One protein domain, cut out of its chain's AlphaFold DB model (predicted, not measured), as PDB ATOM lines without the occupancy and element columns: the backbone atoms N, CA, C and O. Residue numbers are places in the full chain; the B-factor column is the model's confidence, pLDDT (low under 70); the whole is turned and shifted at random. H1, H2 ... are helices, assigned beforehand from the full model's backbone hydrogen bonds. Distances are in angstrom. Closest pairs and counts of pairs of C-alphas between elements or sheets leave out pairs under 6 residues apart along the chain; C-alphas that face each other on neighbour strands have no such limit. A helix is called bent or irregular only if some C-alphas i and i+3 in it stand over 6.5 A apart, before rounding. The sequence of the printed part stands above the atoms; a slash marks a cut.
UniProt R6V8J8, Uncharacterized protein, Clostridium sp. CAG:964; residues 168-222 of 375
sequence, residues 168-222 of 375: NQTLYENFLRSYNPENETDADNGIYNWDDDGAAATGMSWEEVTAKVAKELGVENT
ATOM      1  N   ASN A 168      51.360 -26.197 -44.039       95.12
ATOM      2  CA  ASN A 168      51.135 -25.067 -43.127       95.12
ATOM      3  C   ASN A 168      49.732 -24.444 -43.305       95.12
ATOM      4  O   ASN A 168      49.089 -24.110 -42.315       95.12
ATOM      5  N   GLN A 169      49.231 -24.357 -44.544       94.50
ATOM      6  CA  GLN A 169      47.895 -23.837 -44.848       94.50
ATOM      7  C   GLN A 169      46.788 -24.705 -44.236       94.50
ATOM      8  O   GLN A 169      45.939 -24.196 -43.512       94.50
ATOM      9  N   THR A 170      46.831 -26.025 -44.443       92.31
ATOM     10  CA  THR A 170      45.802 -26.922 -43.889       92.31
ATOM     11  C   THR A 170      45.865 -27.004 -42.365       92.31
ATOM     12  O   THR A 170      44.831 -27.188 -41.731       92.31
ATOM     13  N   LEU A 171      47.048 -26.851 -41.749       92.75
ATOM     14  CA  LEU A 171      47.163 -26.749 -40.289       92.75
ATOM     15  C   LEU A 171      46.498 -25.472 -39.756       92.75
ATOM     16  O   LEU A 171      45.792 -25.538 -38.751       92.75
ATOM     17  N   TYR A 172      46.674 -24.338 -40.440       93.25
ATOM     18  CA  TYR A 172      46.004 -23.086 -40.086       93.25
ATOM     19  C   TYR A 172      44.480 -23.195 -40.239       93.25
ATOM     20  O   TYR A 172      43.744 -22.892 -39.307       93.25
ATOM     21  N   GLU A 173      43.999 -23.715 -41.368       91.00
ATOM     22  CA  GLU A 173      42.568 -23.933 -41.622       91.00
ATOM     23  C   GLU A 173      41.931 -24.910 -40.621       91.00
ATOM     24  O   GLU A 173      40.802 -24.700 -40.178       91.00
ATOM     25  N   ASN A 174      42.656 -25.963 -40.227       88.19
ATOM     26  CA  ASN A 174      42.220 -26.881 -39.178       88.19
ATOM     27  C   ASN A 174      42.134 -26.178 -37.815       88.19
ATOM     28  O   ASN A 174      41.129 -26.353 -37.132       88.19
ATOM     29  N   PHE A 175      43.126 -25.360 -37.442       89.00
ATOM     30  CA  PHE A 175      43.088 -24.560 -36.212       89.00
ATOM     31  C   PHE A 175      41.889 -23.604 -36.198       89.00
ATOM     32  O   PHE A 175      41.120 -23.610 -35.238       89.00
ATOM     33  N   LEU A 176      41.677 -22.857 -37.289       89.94
ATOM     34  CA  LEU A 176      40.516 -21.981 -37.443       89.94
ATOM     35  C   LEU A 176      39.205 -22.762 -37.286       89.94
ATOM     36  O   LEU A 176      38.367 -22.388 -36.476       89.94
ATOM     37  N   ARG A 177      39.029 -23.881 -38.002       87.38
ATOM     38  CA  ARG A 177      37.801 -24.690 -37.908       87.38
ATOM     39  C   ARG A 177      37.566 -25.242 -36.499       87.38
ATOM     40  O   ARG A 177      36.426 -25.251 -36.043       87.38
ATOM     41  N   SER A 178      38.614 -25.730 -35.840       85.00
ATOM     42  CA  SER A 178      38.503 -26.387 -34.536       85.00
ATOM     43  C   SER A 178      38.276 -25.422 -33.377       85.00
ATOM     44  O   SER A 178      37.670 -25.840 -32.397       85.00
ATOM     45  N   TYR A 179      38.733 -24.169 -33.479       86.00
ATOM     46  CA  TYR A 179      38.750 -23.228 -32.353       86.00
ATOM     47  C   TYR A 179      38.057 -21.879 -32.620       86.00
ATOM     48  O   TYR A 179      38.119 -21.006 -31.762       86.00
ATOM     49  N   ASN A 180      37.387 -21.682 -33.765       87.19
ATOM     50  CA  ASN A 180      36.640 -20.446 -34.039       87.19
ATOM     51  C   ASN A 180      35.540 -20.202 -32.981       87.19
ATOM     52  O   ASN A 180      34.623 -21.024 -32.893       87.19
ATOM     53  N   PRO A 181      35.561 -19.078 -32.233       86.44
ATOM     54  CA  PRO A 181      34.593 -18.795 -31.168       86.44
ATOM     55  C   PRO A 181      33.143 -18.615 -31.651       86.44
ATOM     56  O   PRO A 181      32.228 -18.629 -30.834       86.44
ATOM     57  N   GLU A 182      32.900 -18.456 -32.958       86.38
ATOM     58  CA  GLU A 182      31.535 -18.413 -33.510       86.38
ATOM     59  C   GLU A 182      30.890 -19.804 -33.682       86.38
ATOM     60  O   GLU A 182      29.690 -19.893 -33.948       86.38
ATOM     61  N   ASN A 183      31.660 -20.892 -33.566       84.75
ATOM     62  CA  ASN A 183      31.152 -22.246 -33.783       84.75
ATOM     63  C   ASN A 183      30.447 -22.799 -32.530       84.75
ATOM     64  O   ASN A 183      30.934 -22.662 -31.408       84.75
ATOM     65  N   GLU A 184      29.342 -23.530 -32.715       85.19
ATOM     66  CA  GLU A 184      28.803 -24.384 -31.648       85.19
ATOM     67  C   GLU A 184      29.771 -25.549 -31.368       85.19
ATOM     68  O   GLU A 184      30.274 -26.192 -32.289       85.19
ATOM     69  N   THR A 185      30.031 -25.832 -30.088       84.62
ATOM     70  CA  THR A 185      30.974 -26.875 -29.666       84.62
ATOM     71  C   THR A 185      30.495 -28.273 -30.058       84.62
ATOM     72  O   THR A 185      29.441 -28.728 -29.608       84.62
ATOM     73  N   ASP A 186      31.316 -28.996 -30.816       79.94
ATOM     74  CA  ASP A 186      31.069 -30.368 -31.258       79.94
ATOM     75  C   ASP A 186      32.373 -31.180 -31.206       79.94
ATOM     76  O   ASP A 186      33.098 -31.352 -32.191       79.94
ATOM     77  N   ALA A 187      32.684 -31.671 -30.005       75.62
ATOM     78  CA  ALA A 187      33.924 -32.393 -29.732       75.62
ATOM     79  C   ALA A 187      34.029 -33.740 -30.475       75.62
ATOM     80  O   ALA A 187      35.148 -34.208 -30.684       75.62
ATOM     81  N   ASP A 188      32.902 -34.337 -30.891       73.69
ATOM     82  CA  ASP A 188      32.879 -35.569 -31.694       73.69
ATOM     83  C   ASP A 188      33.319 -35.294 -33.151       73.69
ATOM     84  O   ASP A 188      33.844 -36.185 -33.821       73.69
ATOM     85  N   ASN A 189      33.166 -34.049 -33.626       74.19
ATOM     86  CA  ASN A 189      33.641 -33.566 -34.929       74.19
ATOM     87  C   ASN A 189      34.911 -32.687 -34.847       74.19
ATOM     88  O   ASN A 189      35.349 -32.129 -35.856       74.19
ATOM     89  N   GLY A 190      35.536 -32.580 -33.668       77.12
ATOM     90  CA  GLY A 190      36.770 -31.809 -33.469       77.12
ATOM     91  C   GLY A 190      36.595 -30.295 -33.475       77.12
ATOM     92  O   GLY A 190      37.530 -29.585 -33.842       77.12
ATOM     93  N   ILE A 191      35.410 -29.815 -33.101       82.31
ATOM     94  CA  ILE A 191      35.117 -28.404 -32.855       82.31
ATOM     95  C   ILE A 191      35.041 -28.216 -31.339       82.31
ATOM     96  O   ILE A 191      34.204 -28.818 -30.667       82.31
ATOM     97  N   TYR A 192      35.932 -27.400 -30.798       81.94
ATOM     98  CA  TYR A 192      36.089 -27.183 -29.366       81.94
ATOM     99  C   TYR A 192      35.640 -25.764 -28.976       81.94
ATOM    100  O   TYR A 192      35.267 -24.966 -29.836       81.94
ATOM    101  N   ASN A 193      35.566 -25.476 -27.674       80.81
ATOM    102  CA  ASN A 193      35.080 -24.188 -27.186       80.81
ATOM    103  C   ASN A 193      36.263 -23.277 -26.860       80.81
ATOM    104  O   ASN A 193      36.865 -23.431 -25.799       80.81
ATOM    105  N   TRP A 194      36.514 -22.280 -27.714       81.12
ATOM    106  CA  TRP A 194      37.547 -21.255 -27.520       81.12
ATOM    107  C   TRP A 194      37.667 -20.741 -26.074       81.12
ATOM    108  O   TRP A 194      38.781 -20.615 -25.565       81.12
ATOM    109  N   ASP A 195      36.530 -20.477 -25.416       77.00
ATOM    110  CA  ASP A 195      36.469 -19.891 -24.071       77.00
ATOM    111  C   ASP A 195      36.770 -20.891 -22.935       77.00
ATOM    112  O   ASP A 195      37.245 -20.478 -21.873       77.00
ATOM    113  N   ASP A 196      36.500 -22.189 -23.129       67.38
ATOM    114  CA  ASP A 196      36.842 -23.252 -22.163       67.38
ATOM    115  C   ASP A 196      38.230 -23.873 -22.441       67.38
ATOM    116  O   ASP A 196      38.802 -24.539 -21.571       67.38
ATOM    117  N   ASP A 197      38.769 -23.670 -23.645       67.19
ATOM    118  CA  ASP A 197      40.066 -24.173 -24.085       67.19
ATOM    119  C   ASP A 197      41.226 -23.244 -23.688       67.19
ATOM    120  O   ASP A 197      41.066 -22.090 -23.289       67.19
ATOM    121  N   GLY A 198      42.458 -23.751 -23.808       68.94
ATOM    122  CA  GLY A 198      43.657 -23.012 -23.397       68.94
ATOM    123  C   GLY A 198      43.863 -21.676 -24.127       68.94
ATOM    124  O   GLY A 198      44.569 -20.804 -23.623       68.94
ATOM    125  N   ALA A 199      43.252 -21.500 -25.294       74.69
ATOM    126  CA  ALA A 199      43.461 -20.362 -26.174       74.69
ATOM    127  C   ALA A 199      43.053 -19.036 -25.523       74.69
ATOM    128  O   ALA A 199      43.858 -18.103 -25.459       74.69
ATOM    129  N   ALA A 200      41.852 -18.981 -24.940       74.19
ATOM    130  CA  ALA A 200      41.382 -17.827 -24.181       74.19
ATOM    131  C   ALA A 200      42.254 -17.550 -22.939       74.19
ATOM    132  O   ALA A 200      42.439 -16.397 -22.542       74.19
ATOM    133  N   ALA A 201      42.879 -18.582 -22.359       79.12
ATOM    134  CA  ALA A 201      43.789 -18.434 -21.221       79.12
ATOM    135  C   ALA A 201      45.132 -17.753 -21.573       79.12
ATOM    136  O   ALA A 201      45.878 -17.385 -20.663       79.12
ATOM    137  N   THR A 202      45.439 -17.531 -22.860       83.81
ATOM    138  CA  THR A 202      46.598 -16.720 -23.283       83.81
ATOM    139  C   THR A 202      46.443 -15.232 -22.948       83.81
ATOM    140  O   THR A 202      47.445 -14.523 -22.845       83.81
ATOM    141  N   GLY A 203      45.205 -14.751 -22.767       86.69
ATOM    142  CA  GLY A 203      44.890 -13.330 -22.593       86.69
ATOM    143  C   GLY A 203      44.978 -12.494 -23.877       86.69
ATOM    144  O   GLY A 203      44.845 -11.274 -23.798       86.69
ATOM    145  N   MET A 204      45.202 -13.136 -25.027       89.25
ATOM    146  CA  MET A 204      45.159 -12.537 -26.364       89.25
ATOM    147  C   MET A 204      43.748 -12.666 -26.960       89.25
ATOM    148  O   MET A 204      42.999 -13.576 -26.595       89.25
ATOM    149  N   SER A 205      43.378 -11.789 -27.895       91.00
ATOM    150  CA  SER A 205      42.136 -11.943 -28.666       91.00
ATOM    151  C   SER A 205      42.236 -13.079 -29.699       91.00
ATOM    152  O   SER A 205      43.330 -13.533 -30.049       91.00
ATOM    153  N   TRP A 206      41.092 -13.523 -30.228       90.31
ATOM    154  CA  TRP A 206      41.035 -14.493 -31.329       90.31
ATOM    155  C   TRP A 206      41.848 -14.022 -32.546       90.31
ATOM    156  O   TRP A 206      42.639 -14.776 -33.112       90.31
ATOM    157  N   GLU A 207      41.727 -12.745 -32.904       91.56
ATOM    158  CA  GLU A 207      42.447 -12.112 -34.013       91.56
ATOM    159  C   GLU A 207      43.963 -12.085 -33.760       91.56
ATOM    160  O   GLU A 207      44.754 -12.346 -34.666       91.56
ATOM    161  N   GLU A 208      44.389 -11.818 -32.522       92.44
ATOM    162  CA  GLU A 208      45.805 -11.820 -32.144       92.44
ATOM    163  C   GLU A 208      46.415 -13.231 -32.187       92.44
ATOM    164  O   GLU A 208      47.535 -13.407 -32.680       92.44
ATOM    165  N   VAL A 209      45.696 -14.253 -31.704       92.88
ATOM    166  CA  VAL A 209      46.174 -15.646 -31.736       92.88
ATOM    167  C   VAL A 209      46.184 -16.190 -33.162       92.88
ATOM    168  O   VAL A 209      47.176 -16.791 -33.575       92.88
ATOM    169  N   THR A 210      45.139 -15.947 -33.953       93.38
ATOM    170  CA  THR A 210      45.105 -16.371 -35.363       93.38
ATOM    171  C   THR A 210      46.193 -15.680 -36.183       93.38
ATOM    172  O   THR A 210      46.908 -16.358 -36.919       93.38
ATOM    173  N   ALA A 211      46.435 -14.379 -35.985       94.44
ATOM    174  CA  ALA A 211      47.551 -13.671 -36.616       94.44
ATOM    175  C   ALA A 211      48.931 -14.208 -36.183       94.44
ATOM    176  O   ALA A 211      49.829 -14.330 -37.021       94.44
ATOM    177  N   LYS A 212      49.112 -14.570 -34.903       94.38
ATOM    178  CA  LYS A 212      50.329 -15.240 -34.402       94.38
ATOM    179  C   LYS A 212      50.551 -16.577 -35.118       94.38
ATOM    180  O   LYS A 212      51.633 -16.784 -35.666       94.38
ATOM    181  N   VAL A 213      49.541 -17.448 -35.146       95.06
ATOM    182  CA  VAL A 213      49.616 -18.770 -35.793       95.06
ATOM    183  C   VAL A 213      49.875 -18.627 -37.295       95.06
ATOM    184  O   VAL A 213      50.768 -19.288 -37.822       95.06
ATOM    185  N   ALA A 214      49.166 -17.723 -37.978       96.31
ATOM    186  CA  ALA A 214      49.356 -17.461 -39.404       96.31
ATOM    187  C   ALA A 214      50.797 -17.028 -39.720       96.31
ATOM    188  O   ALA A 214      51.430 -17.557 -40.634       96.31
ATOM    189  N   LYS A 215      51.353 -16.120 -38.908       96.19
ATOM    190  CA  LYS A 215      52.740 -15.654 -39.024       96.19
ATOM    191  C   LYS A 215      53.761 -16.769 -38.783       96.19
ATOM    192  O   LYS A 215      54.750 -16.839 -39.506       96.19
ATOM    193  N   GLU A 216      53.543 -17.624 -37.785       96.25
ATOM    194  CA  GLU A 216      54.447 -18.737 -37.454       96.25
ATOM    195  C   GLU A 216      54.407 -19.858 -38.510       96.25
ATOM    196  O   GLU A 216      55.427 -20.477 -38.816       96.25
ATOM    197  N   LEU A 217      53.245 -20.073 -39.133       96.06
ATOM    198  CA  LEU A 217      53.062 -20.986 -40.261       96.06
ATOM    199  C   LEU A 217      53.437 -20.366 -41.622       96.06
ATOM    200  O   LEU A 217      53.559 -21.097 -42.606       96.06
ATOM    201  N   GLY A 218      53.659 -19.052 -41.701       95.81
ATOM    202  CA  GLY A 218      53.990 -18.353 -42.945       95.81
ATOM    203  C   GLY A 218      52.856 -18.375 -43.975       95.81
ATOM    204  O   GLY A 218      53.120 -18.544 -45.163       95.81
ATOM    205  N   VAL A 219      51.606 -18.255 -43.518       94.94
ATOM    206  CA  VAL A 219      50.395 -18.266 -44.356       94.94
ATOM    207  C   VAL A 219      49.727 -16.891 -44.375       94.94
ATOM    208  O   VAL A 219      49.796 -16.138 -43.402       94.94
ATOM    209  N   GLU A 220      49.076 -16.550 -45.487       84.44
ATOM    210  CA  GLU A 220      48.349 -15.284 -45.621       84.44
ATOM    211  C   GLU A 220      47.018 -15.355 -44.858       84.44
ATOM    212  O   GLU A 220      46.188 -16.231 -45.103       84.44
ATOM    213  N   ASN A 221      46.809 -14.435 -43.911       70.06
ATOM    214  CA  ASN A 221      45.592 -14.415 -43.106       70.06
ATOM    215  C   ASN A 221      44.452 -13.688 -43.838       70.06
ATOM    216  O   ASN A 221      44.352 -12.465 -43.786       70.06
ATOM    217  N   THR A 222      43.563 -14.445 -44.478       61.03
ATOM    218  CA  THR A 222      42.361 -13.923 -45.152       61.03
ATOM    219  C   THR A 222      41.191 -13.611 -44.210       61.03
ATOM    220  O   THR A 222      40.188 -13.061 -44.658       61.03
TER     221      THR A 222
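AT A GLANCE: This is residues 168 to 222 of the 375 residues of an uncharacterized protein of Clostridium sp. CAG:964 (UniProt R6V8J8). Two helices of equal residue count, H1 and H2, run side by side in opposite ways as a helical hairpin, and the long looped link between them, residues 180 to 205, makes a large irregular loop at the end where H1 stops and H2 starts. The printed part has 55 residues with two named helices, H1 then H2, and no named strand. The class is all helix, though under half of the residues, 24 of 55, are in named elements. The whole is compact, with a radius of gyration of the C-alphas of 11.0 A and spans of 29 by 24 by 15 A.

IN THESE COORDINATES: H1, residues 168 to 179, begins at C-alpha 168 (51.135, -25.067, -43.127) and is 16.5 A long from first to last C-alpha. H2, residues 206 to 217, is 16.3 A long and ends at C-alpha 217 (53.062, -20.986, -40.261).

HOW THE PARTS SIT: H1 and H2 touch, the closest C-alphas being those of Asn 168 and Leu 217, 5.3 A apart. They form a hairpin at a shallow tilt of 22 degrees, opposite ways. In H1 and H2 every O i to N i+4 pair is within hydrogen-bond range.

THE WHOLE: The two C-alphas farthest apart, those of Asp 188 and Gly 218, are 29.5 A apart. The printed part has no cut, and the link from H1 to H2 is long, 26 residues. Confidence is low, with pLDDT under 70, at residues 196 to 198 and residue 222.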